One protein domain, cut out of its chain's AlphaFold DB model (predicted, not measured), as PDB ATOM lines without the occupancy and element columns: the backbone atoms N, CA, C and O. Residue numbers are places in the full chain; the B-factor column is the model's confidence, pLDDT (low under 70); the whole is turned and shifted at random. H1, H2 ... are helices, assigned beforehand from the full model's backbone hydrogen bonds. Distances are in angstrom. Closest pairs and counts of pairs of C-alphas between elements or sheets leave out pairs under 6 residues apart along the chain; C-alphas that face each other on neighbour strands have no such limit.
ATOM      1  N   LEU A 153     -11.716 -15.687   7.478       57.94
ATOM      2  CA  LEU A 153     -12.668 -16.737   7.837       57.94
ATOM      3  C   LEU A 153     -12.203 -17.367   9.160       57.94
ATOM      4  O   LEU A 153     -11.042 -17.776   9.255       57.94
ATOM      5  N   PRO A 154     -13.062 -17.438  10.192       58.88
ATOM      6  CA  PRO A 154     -12.695 -18.091  11.436       58.88
ATOM      7  C   PRO A 154     -12.321 -19.541  11.132       58.88
ATOM      8  O   PRO A 154     -13.089 -20.269  10.498       58.88
ATOM      9  N   ALA A 155     -11.127 -19.951  11.563       59.06
ATOM     10  CA  ALA A 155     -10.650 -21.323  11.449       59.06
ATOM     11  C   ALA A 155     -11.561 -22.240  12.283       59.06
ATOM     12  O   ALA A 155     -11.343 -22.462  13.472       59.06
ATOM     13  N   GLY A 156     -12.630 -22.729  11.663       68.06
ATOM     14  CA  GLY A 156     -13.659 -23.528  12.305       68.06
ATOM     15  C   GLY A 156     -14.462 -24.295  11.266       68.06
ATOM     16  O   GLY A 156     -14.786 -23.779  10.197       68.06
ATOM     17  N   LYS A 157     -14.757 -25.559  11.576       76.38
ATOM     18  CA  LYS A 157     -15.606 -26.422  10.754       76.38
ATOM     19  C   LYS A 157     -16.989 -25.776  10.634       76.38
ATOM     20  O   LYS A 157     -17.595 -25.467  11.653       76.38
ATOM     21  N   VAL A 158     -17.484 -25.587   9.409       80.00
ATOM     22  CA  VAL A 158     -18.848 -25.079   9.185       80.00
ATOM     23  C   VAL A 158     -19.839 -26.056   9.838       80.00
ATOM     24  O   VAL A 158     -19.811 -27.245   9.494       80.00
ATOM     25  N   PRO A 159     -20.689 -25.609  10.781       83.19
ATOM     26  CA  PRO A 159     -21.649 -26.488  11.440       83.19
ATOM     27  C   PRO A 159     -22.678 -26.983  10.424       83.19
ATOM     28  O   PRO A 159     -23.322 -26.175   9.761       83.19
ATOM     29  N   GLN A 160     -22.851 -28.298  10.291       89.31
ATOM     30  CA  GLN A 160     -23.913 -28.849   9.448       89.31
ATOM     31  C   GLN A 160     -25.226 -28.873  10.228       89.31
ATOM     32  O   GLN A 160     -25.306 -29.484  11.290       89.31
ATOM     33  N   ILE A 161     -26.258 -28.219   9.690       92.88
ATOM     34  CA  ILE A 161     -27.592 -28.176  10.295       92.88
ATOM     35  C   ILE A 161     -28.531 -29.033   9.460       92.88
ATOM     36  O   ILE A 161     -28.882 -28.666   8.341       92.88
ATOM     37  N   THR A 162     -28.989 -30.143  10.028       92.62
ATOM     38  CA  THR A 162     -30.068 -30.947   9.445       92.62
ATOM     39  C   THR A 162     -31.403 -30.528  10.065       92.62
ATOM     40  O   THR A 162     -31.488 -30.429  11.292       92.62
ATOM     41  N   PRO A 163     -32.459 -30.267   9.271       91.25
ATOM     42  CA  PRO A 163     -33.784 -29.978   9.812       91.25
ATOM     43  C   PRO A 163     -34.262 -31.112  10.738       91.25
ATOM     44  O   PRO A 163     -34.144 -32.279  10.372       91.25
ATOM     45  N   PRO A 164     -34.817 -30.809  11.925       92.69
ATOM     46  CA  PRO A 164     -35.227 -31.843  12.860       92.69
ATOM     47  C   PRO A 164     -36.525 -32.502  12.386       92.69
ATOM     48  O   PRO A 164     -37.499 -31.820  12.053       92.69
ATOM     49  N   GLU A 165     -36.580 -33.830  12.446       92.19
ATOM     50  CA  GLU A 165     -37.804 -34.605  12.239       92.19
ATOM     51  C   GLU A 165     -38.684 -34.534  13.502       92.19
ATOM     52  O   GLU A 165     -38.749 -35.452  14.315       92.19
ATOM     53  N   GLY A 166     -39.325 -33.383  13.729       92.25
ATOM     54  CA  GLY A 166     -40.309 -33.206  14.801       92.25
ATOM     55  C   GLY A 166     -40.015 -32.050  15.757       92.25
ATOM     56  O   GLY A 166     -39.914 -30.891  15.353       92.25
ATOM     57  N   ARG A 167     -40.001 -32.332  17.067       95.25
ATOM     58  CA  ARG A 167     -39.910 -31.286  18.099       95.25
ATOM     59  C   ARG A 167     -38.508 -30.674  18.129       95.25
ATOM     60  O   ARG A 167     -37.515 -31.380  18.211       95.25
ATOM     61  N   ILE A 168     -38.453 -29.344  18.163       96.81
ATOM     62  CA  ILE A 168     -37.210 -28.569  18.278       96.81
ATOM     63  C   ILE A 168     -36.565 -28.814  19.655       96.81
ATOM     64  O   ILE A 168     -37.094 -28.371  20.688       96.81
ATOM     65  N   THR A 169     -35.430 -29.514  19.646       97.50
ATOM     66  CA  THR A 169     -34.590 -29.810  20.816       97.50
ATOM     67  C   THR A 169     -33.590 -28.684  21.085       97.50
ATOM     68  O   THR A 169     -33.303 -27.874  20.203       97.50
ATOM     69  N   ASP A 170     -33.056 -28.615  22.307       97.38
ATOM     70  CA  ASP A 170     -32.026 -27.621  22.654       97.38
ATOM     71  C   ASP A 170     -30.704 -27.880  21.926       97.38
ATOM     72  O   ASP A 170     -30.050 -26.925  21.521       97.38
ATOM     73  N   THR A 171     -30.350 -29.148  21.691       95.44
ATOM     74  CA  THR A 171     -29.158 -29.531  20.917       95.44
ATOM     75  C   THR A 171     -29.198 -28.934  19.515       95.44
ATOM     76  O   THR A 171     -28.286 -28.211  19.136       95.44
ATOM     77  N   PHE A 172     -30.314 -29.118  18.802       96.88
ATOM     78  CA  PHE A 172     -30.504 -28.539  17.474       96.88
ATOM     79  C   PHE A 172     -30.423 -27.002  17.491       96.88
ATOM     80  O   PHE A 172     -29.844 -26.385  16.600       96.88
ATOM     81  N   LEU A 173     -30.986 -26.352  18.515       97.56
ATOM     82  CA  LEU A 173     -30.881 -24.897  18.658       97.56
ATOM     83  C   LEU A 173     -29.451 -24.432  18.976       97.56
ATOM     84  O   LEU A 173     -29.101 -23.304  18.625       97.56
ATOM     85  N   GLY A 174     -28.638 -25.284  19.607       96.31
ATOM     86  CA  GLY A 174     -27.198 -25.097  19.775       96.31
ATOM     87  C   GLY A 174     -26.478 -25.032  18.430       96.31
ATOM     88  O   GLY A 174     -25.806 -24.036  18.162       96.31
ATOM     89  N   ASP A 175     -26.720 -26.008  17.554       96.12
ATOM     90  CA  ASP A 175     -26.129 -26.060  16.208       96.12
ATOM     91  C   ASP A 175     -26.540 -24.837  15.367       96.12
ATOM     92  O   ASP A 175     -25.717 -24.187  14.717       96.12
ATOM     93  N   VAL A 176     -27.820 -24.445  15.450       97.25
ATOM     94  CA  VAL A 176     -28.335 -23.218  14.817       97.25
ATOM     95  C   VAL A 176     -27.620 -21.970  15.339       97.25
ATOM     96  O   VAL A 176     -27.313 -21.062  14.562       97.25
ATOM     97  N   ALA A 177     -27.355 -21.892  16.644       97.25
ATOM     98  CA  ALA A 177     -26.667 -20.753  17.238       97.25
ATOM     99  C   ALA A 177     -25.184 -20.693  16.847       97.25
ATOM    100  O   ALA A 177     -24.664 -19.593  16.651       97.25
ATOM    101  N   GLU A 178     -24.518 -21.839  16.703       95.75
ATOM    102  CA  GLU A 178     -23.139 -21.923  16.220       95.75
ATOM    103  C   GLU A 178     -23.034 -21.431  14.774       95.75
ATOM    104  O   GLU A 178     -22.272 -20.502  14.497       95.75
ATOM    105  N   ALA A 179     -23.884 -21.939  13.873       95.81
ATOM    106  CA  ALA A 179     -23.904 -21.476  12.485       95.81
ATOM    107  C   ALA A 179     -24.255 -19.985  12.383       95.81
ATOM    108  O   ALA A 179     -23.658 -19.256  11.595       95.81
ATOM    109  N   TYR A 180     -25.189 -19.496  13.208       96.31
ATOM    110  CA  TYR A 180     -25.531 -18.073  13.248       96.31
ATOM    111  C   TYR A 180     -24.309 -17.207  13.568       96.31
ATOM    112  O   TYR A 180     -24.096 -16.181  12.916       96.31
ATOM    113  N   ARG A 181     -23.511 -17.599  14.570       95.25
ATOM    114  CA  ARG A 181     -22.284 -16.882  14.947       95.25
ATOM    115  C   ARG A 181     -21.259 -16.938  13.822       95.25
ATOM    116  O   ARG A 181     -20.767 -15.881  13.441       95.25
ATOM    117  N   TRP A 182     -21.040 -18.121  13.245       93.88
ATOM    118  CA  TRP A 182     -20.120 -18.321  12.126       93.88
ATOM    119  C   TRP A 182     -20.461 -17.411  10.936       93.88
ATOM    120  O   TRP A 182     -19.617 -16.648  10.472       93.88
ATOM    121  N   PHE A 183     -21.726 -17.386  10.494       93.94
ATOM    122  CA  PHE A 183     -22.144 -16.516   9.387       93.94
ATOM    123  C   PHE A 183     -22.085 -15.027   9.742       93.94
ATOM    124  O   PHE A 183     -21.761 -14.211   8.882       93.94
ATOM    125  N   THR A 184     -22.360 -14.664  10.998       93.81
ATOM    126  CA  THR A 184     -22.232 -13.274  11.463       93.81
ATOM    127  C   THR A 184     -20.775 -12.810  11.420       93.81
ATOM    128  O   THR A 184     -20.505 -11.697  10.972       93.81
ATOM    129  N   GLU A 185     -19.840 -13.656  11.852       90.38
ATOM    130  CA  GLU A 185     -18.398 -13.391  11.800       90.38
ATOM    131  C   GLU A 185     -17.896 -13.296  10.354       90.38
ATOM    132  O   GLU A 185     -17.194 -12.349  10.006       90.38
ATOM    133  N   ALA A 186     -18.391 -14.171   9.474       87.00
ATOM    134  CA  ALA A 186     -18.162 -14.114   8.030       87.00
ATOM    135  C   ALA A 186     -18.886 -12.947   7.318       87.00
ATOM    136  O   ALA A 186     -18.893 -12.885   6.091       87.00
ATOM    137  N   LYS A 187     -19.534 -12.032   8.058       90.38
ATOM    138  CA  LYS A 187     -20.304 -10.886   7.533       90.38
ATOM    139  C   LYS A 187     -21.393 -11.276   6.520       90.38
ATOM    140  O   LYS A 187     -21.789 -10.464   5.684       90.38
ATOM    141  N   ARG A 188     -21.921 -12.499   6.605       87.94
ATOM    142  CA  ARG A 188     -23.037 -12.987   5.784       87.94
ATOM    143  C   ARG A 188     -24.354 -12.884   6.558       87.94
ATOM    144  O   ARG A 188     -24.376 -13.078   7.774       87.94
ATOM    145  N   PRO A 189     -25.485 -12.609   5.886       93.94
ATOM    146  CA  PRO A 189     -26.788 -12.627   6.538       93.94
ATOM    147  C   PRO A 189     -27.107 -14.064   7.000       93.94
ATOM    148  O   PRO A 189     -27.237 -14.961   6.165       93.94
ATOM    149  N   PRO A 190     -27.258 -14.317   8.314       96.12
ATOM    150  CA  PRO A 190     -27.233 -15.681   8.844       96.12
ATOM    151  C   PRO A 190     -28.473 -16.504   8.480       96.12
ATOM    152  O   PRO A 190     -28.357 -17.694   8.223       96.12
ATOM    153  N   ALA A 191     -29.669 -15.905   8.429       96.69
ATOM    154  CA  ALA A 191     -30.894 -16.667   8.158       96.69
ATOM    155  C   ALA A 191     -30.976 -17.211   6.711       96.69
ATOM    156  O   ALA A 191     -31.263 -18.399   6.564       96.69
ATOM    157  N   PRO A 192     -30.692 -16.420   5.654       95.62
ATOM    158  CA  PRO A 192     -30.581 -16.952   4.294       95.62
ATOM    159  C   PRO A 192     -29.492 -18.019   4.151       95.62
ATOM    160  O   PRO A 192     -29.746 -19.064   3.566       95.62
ATOM    161  N   ALA A 193     -28.313 -17.802   4.743       94.50
ATOM    162  CA  ALA A 193     -27.201 -18.742   4.620       94.50
ATOM    163  C   ALA A 193     -27.476 -20.088   5.318       94.50
ATOM    164  O   ALA A 193     -27.195 -21.148   4.767       94.50
ATOM    165  N   ILE A 194     -28.101 -20.069   6.502       96.19
ATOM    166  CA  ILE A 194     -28.539 -21.299   7.183       96.19
ATOM    167  C   ILE A 194     -29.649 -22.004   6.388       96.19
ATOM    168  O   ILE A 194     -29.684 -23.228   6.361       96.19
ATOM    169  N   SER A 195     -30.544 -21.252   5.739       96.00
ATOM    170  CA  SER A 195     -31.626 -21.800   4.906       96.00
ATOM    171  C   SER A 195     -31.091 -22.559   3.696       96.00
ATOM    172  O   SER A 195     -31.537 -23.674   3.441       96.00
ATOM    173  N   GLU A 196     -30.109 -21.980   3.007       90.94
ATOM    174  CA  GLU A 196     -29.379 -22.615   1.909       90.94
ATOM    175  C   GLU A 196     -28.675 -23.893   2.388       90.94
ATOM    176  O   GLU A 196     -28.857 -24.958   1.807       90.94
ATOM    177  N   MET A 197     -27.954 -23.812   3.511       94.00
ATOM    178  CA  MET A 197     -27.199 -24.937   4.066       94.00
ATOM    179  C   MET A 197     -28.082 -26.094   4.551       94.00
ATOM    180  O   MET A 197     -27.713 -27.254   4.395       94.00
ATOM    181  N   SER A 198     -29.229 -25.800   5.168       95.50
ATOM    182  CA  SER A 198     -30.108 -26.822   5.744       95.50
ATOM    183  C   SER A 198     -31.223 -27.277   4.797       95.50
ATOM    184  O   SER A 198     -32.012 -28.144   5.169       95.50
ATOM    185  N   GLY A 199     -31.395 -26.618   3.646       93.62
ATOM    186  CA  GLY A 199     -32.526 -26.816   2.729       93.62
ATOM    187  C   GLY A 199     -33.900 -26.417   3.294       93.62
ATOM    188  O   GLY A 199     -34.930 -26.688   2.682       93.62
ATOM    189  N   ALA A 200     -33.956 -25.785   4.472       96.00
ATOM    190  CA  ALA A 200     -35.218 -25.402   5.104       96.00
ATOM    191  C   ALA A 200     -35.633 -23.989   4.673       96.00
ATOM    192  O   ALA A 200     -34.761 -23.141   4.510       96.00
ATOM    193  N   PRO A 201     -36.936 -23.660   4.571       96.44
ATOM    194  CA  PRO A 201     -37.367 -22.308   4.212       96.44
ATOM    195  C   PRO A 201     -36.844 -21.229   5.177       96.44
ATOM    196  O   PRO A 201     -36.889 -21.408   6.396       96.44
ATOM    197  N   VAL A 202     -36.461 -20.054   4.662       95.81
ATOM    198  CA  VAL A 202     -35.918 -18.922   5.453       95.81
ATOM    199  C   VAL A 202     -36.810 -18.543   6.644       95.81
ATOM    200  O   VAL A 202     -36.329 -18.266   7.744       95.81
ATOM    201  N   ARG A 203     -38.138 -18.581   6.472       96.88
ATOM    202  CA  ARG A 203     -39.106 -18.333   7.556       96.88
ATOM    203  C   ARG A 203     -38.968 -19.344   8.703       96.88
ATOM    204  O   ARG A 203     -39.085 -18.968   9.869       96.88
ATOM    205  N   THR A 204     -38.723 -20.609   8.377       97.06
ATOM    206  CA  THR A 204     -38.490 -21.682   9.351       97.06
ATOM    207  C   THR A 204     -37.189 -21.436  10.107       97.06
ATOM    208  O   THR A 204     -37.181 -21.492  11.334       97.06
ATOM    209  N   VAL A 205     -36.129 -21.034   9.402       97.88
ATOM    210  CA  VAL A 205     -34.850 -20.655  10.019       97.88
ATOM    211  C   VAL A 205     -35.008 -19.466  10.969       97.88
ATOM    212  O   VAL A 205     -34.514 -19.501  12.094       97.88
ATOM    213  N   HIS A 206     -35.766 -18.433  10.588       98.00
ATOM    214  CA  HIS A 206     -36.079 -17.325  11.497       98.00
ATOM    215  C   HIS A 206     -36.785 -17.790  12.774       98.00
ATOM    216  O   HIS A 206     -36.481 -17.285  13.858       98.00
ATOM    217  N   ARG A 207     -37.698 -18.762  12.666       97.88
ATOM    218  CA  ARG A 207     -38.362 -19.363  13.829       97.88
ATOM    219  C   ARG A 207     -37.362 -20.097  14.726       97.88
ATOM    220  O   ARG A 207     -37.447 -19.944  15.940       97.88
ATOM    221  N   TRP A 208     -36.410 -20.840  14.160       98.06
ATOM    222  CA  TRP A 208     -35.347 -21.496  14.930       98.06
ATOM    223  C   TRP A 208     -34.468 -20.486  15.671       98.06
ATOM    224  O   TRP A 208     -34.260 -20.622  16.871       98.06
ATOM    225  N   ILE A 209     -34.038 -19.417  14.992       98.00
ATOM    226  CA  ILE A 209     -33.244 -18.334  15.597       98.00
ATOM    227  C   ILE A 209     -34.020 -17.659  16.738       98.00
ATOM    228  O   ILE A 209     -33.454 -17.363  17.791       98.00
ATOM    229  N   TYR A 210     -35.321 -17.417  16.556       97.88
ATOM    230  CA  TYR A 210     -36.180 -16.868  17.605       97.88
ATOM    231  C   TYR A 210     -36.275 -17.799  18.821       97.88
ATOM    232  O   TYR A 210     -36.111 -17.336  19.947       97.88
ATOM    233  N   GLU A 211     -36.490 -19.101  18.614       97.75
ATOM    234  CA  GLU A 211     -36.524 -20.088  19.701       97.75
ATOM    235  C   GLU A 211     -35.172 -20.182  20.425       97.75
ATOM    236  O   GLU A 211     -35.145 -20.170  21.655       97.75
ATOM    237  N   ALA A 212     -34.049 -20.162  19.700       98.00
ATOM    238  CA  ALA A 212     -32.713 -20.127  20.295       98.00
ATOM    239  C   ALA A 212     -32.508 -18.886  21.186       98.00
ATOM    240  O   ALA A 212     -31.958 -18.993  22.282       98.00
ATOM    241  N   ARG A 213     -32.996 -17.709  20.760       98.12
ATOM    242  CA  ARG A 213     -32.980 -16.479  21.577       98.12
ATOM    243  C   ARG A 213     -33.880 -16.583  22.797       98.12
ATOM    244  O   ARG A 213     -33.475 -16.226  23.897       98.12
ATOM    245  N   LYS A 214     -35.102 -17.081  22.607       97.69
ATOM    246  CA  LYS A 214     -36.096 -17.246  23.673       97.69
ATOM    247  C   LYS A 214     -35.600 -18.190  24.771       97.69
ATOM    248  O   LYS A 214     -35.899 -17.958  25.936       97.69
ATOM    249  N   ARG A 215     -34.832 -19.221  24.405       97.62
ATOM    250  CA  ARG A 215     -34.202 -20.169  25.338       97.62
ATOM    251  C   ARG A 215     -32.847 -19.700  25.886       97.62
ATOM    252  O   ARG A 215     -32.251 -20.409  26.686       97.62
ATOM    253  N   GLY A 216     -32.357 -18.524  25.484       97.38
ATOM    254  CA  GLY A 216     -31.099 -17.951  25.975       97.38
ATOM    255  C   GLY A 216     -29.821 -18.555  25.376       97.38
ATOM    256  O   GLY A 216     -28.732 -18.237  25.842       97.38
ATOM    257  N   ILE A 217     -29.929 -19.391  24.339       98.00
ATOM    258  CA  ILE A 217     -28.782 -19.994  23.632       98.00
ATOM    259  C   ILE A 217     -28.096 -18.943  22.742       98.00
ATOM    260  O   ILE A 217     -26.867 -18.878  22.627       98.00
ATOM    261  N   LEU A 218     -28.906 -18.082  22.122       97.44
ATOM    262  CA  LEU A 218     -28.447 -16.953  21.321       97.44
ATOM    263  C   LEU A 218     -28.715 -15.638  22.070       97.44
ATOM    264  O   LEU A 218     -29.789 -15.495  22.662       97.44
ATOM    265  N   PRO A 219     -27.806 -14.644  22.019       95.12
ATOM    266  CA  PRO A 219     -28.082 -13.330  22.589       95.12
ATOM    267  C   PRO A 219     -29.352 -12.697  21.988       95.12
ATOM    268  O   PRO A 219     -29.651 -12.900  20.800       95.12
ATOM    269  N   PRO A 220     -30.096 -11.901  22.784       94.88
ATOM    270  CA  PRO A 220     -31.285 -11.209  22.307       94.88
ATOM    271  C   PRO A 220     -30.944 -10.292  21.128       94.88
ATOM    272  O   PRO A 220     -29.828  -9.780  21.010       94.88
ATOM    273  N   ALA A 221     -31.918 -10.086  20.237       90.56
ATOM    274  CA  ALA A 221     -31.750  -9.160  19.126       90.56
ATOM    275  C   ALA A 221     -31.432  -7.769  19.682       90.56
ATOM    276  O   ALA A 221     -32.191  -7.246  20.496       90.56
ATOM    277  N   ARG A 222     -30.331  -7.157  19.233       87.94
ATOM    278  CA  ARG A 222     -30.116  -5.735  19.490       87.94
ATOM    279  C   ARG A 222     -31.201  -4.985  18.732       87.94
ATOM    280  O   ARG A 222     -31.269  -5.079  17.509       87.94
ATOM    281  N   THR A 223     -32.063  -4.278  19.452       81.81
ATOM    282  CA  THR A 223     -32.925  -3.267  18.851       81.81
ATOM    283  C   THR A 223     -32.004  -2.276  18.156       81.81
ATOM    284  O   THR A 223     -31.161  -1.649  18.799       81.81
ATOM    285  N   GLY A 224     -32.090  -2.198  16.826       79.19
ATOM    286  CA  GLY A 224     -31.385  -1.155  16.093       79.19
ATOM    287  C   GLY A 224     -31.753   0.193  16.707       79.19
ATOM    288  O   GLY A 224     -32.906   0.388  17.100       79.19
ATOM    289  N   ARG A 225     -30.783   1.108  16.828       57.75
ATOM    290  CA  ARG A 225     -31.103   2.520  17.058       57.75
ATOM    291  C   ARG A 225     -31.970   2.941  15.876       57.75
ATOM    292  O   ARG A 225     -31.445   3.134  14.786       57.75
ATOM    293  N   ALA A 226     -33.280   2.986  16.081       59.22
ATOM    294  CA  ALA A 226     -34.181   3.659  15.169       59.22
ATOM    295  C   ALA A 226     -33.760   5.133  15.190       59.22
ATOM    296  O   ALA A 226     -33.913   5.800  16.215       59.22
ATOM    297  N   GLY A 227     -33.083   5.554  14.124       46.38
ATOM    298  CA  GLY A 227     -32.887   6.956  13.777       46.38
ATOM    299  C   GLY A 227     -34.062   7.437  12.950       46.38
ATOM    300  O   GLY A 227     -34.643   6.589  12.235       46.38
TER     301      GLY A 227
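Overview. This is residues 153 to 227 of the 227 residues of an uncharacterized protein of Streptomyces lavendulae (UniProt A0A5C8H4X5). Three helices, H1, H2 and H3, pack crosswise into one small cluster, with their centres at the corners of a triangle and each helix touching the other two. The unnamed stretch of residues 153 to 169 runs along the outside of this cluster, from near the end of H1 back to its start, and at the other end of the printed part residues 222 to 227 stick out as a free tail. The printed part has 75 residues with three named helices, in the order H1, H2, H3, and no named strand, and its class is all helix. It is compact, with a radius of gyration of the C-alphas of 12.3 A; the spans are 42 by 28 by 21 A, the tail adding to the longest.

Arrangement. H1, residues 170 to 185, is the longest helix, and it touches both H2, residues 190 to 198, and H3, residues 202 to 214. The helix packing is mostly crossed, with no touching pair at a shallow tilt. H1 and H2 stand at a steep tilt of 59 degrees and run opposite ways; their closest C-alphas, those of Phe 183 and Pro 190, are 5.2 A apart. H1 touches H3 with residues 170 to 177 alone, and H3 touches H1 with residues 208 to 212 alone. Their closest C-alphas, those of Leu 173 and Ala 212, are 5.4 A apart, and their lines are only just about perpendicular, at 73 degrees. H2 and H3 touch at a steep tilt of 65 degrees, opposite ways, with the C-alphas of Ser 195 and Val 202 the closest at 5.2 A. The centres lie 10.8 A apart for H1 and H2, 10.7 A for H1 and H3, and 11.4 A for H2 and H3. In H1, H2 and H3 every O i to N i+4 pair is within hydrogen-bond range.

Along the chain. H1 begins with C-alpha 170 at (-32.026, -27.621, 22.654) and ends with C-alpha 185 at (-18.398, -13.391, 11.800), a length of 22.5 A. H2 runs from Pro 190 to Ser 198 and is 11.9 A long. H3 runs from Val 202 to Lys 214 over 18.3 A and ends with C-alpha 214 at (-36.096, -17.246, 23.673).

Size, cuts and confidence. The C-alphas farthest apart, those of Glu 165 and Gly 227, are 41.9 A from each other. The printed part has no cut, and it ends at Gly 227, the chain's last residue. The links H1 to H2 and H2 to H3 are both tight, with 4 and 3 residues. Residues 153 to 169 and 215 to 227 hold no named element, and of these residues 222 to 227 stand free. The mean pLDDT of the printed part is 90.7; residues 153 to 156 and 225 to 227 are under 70.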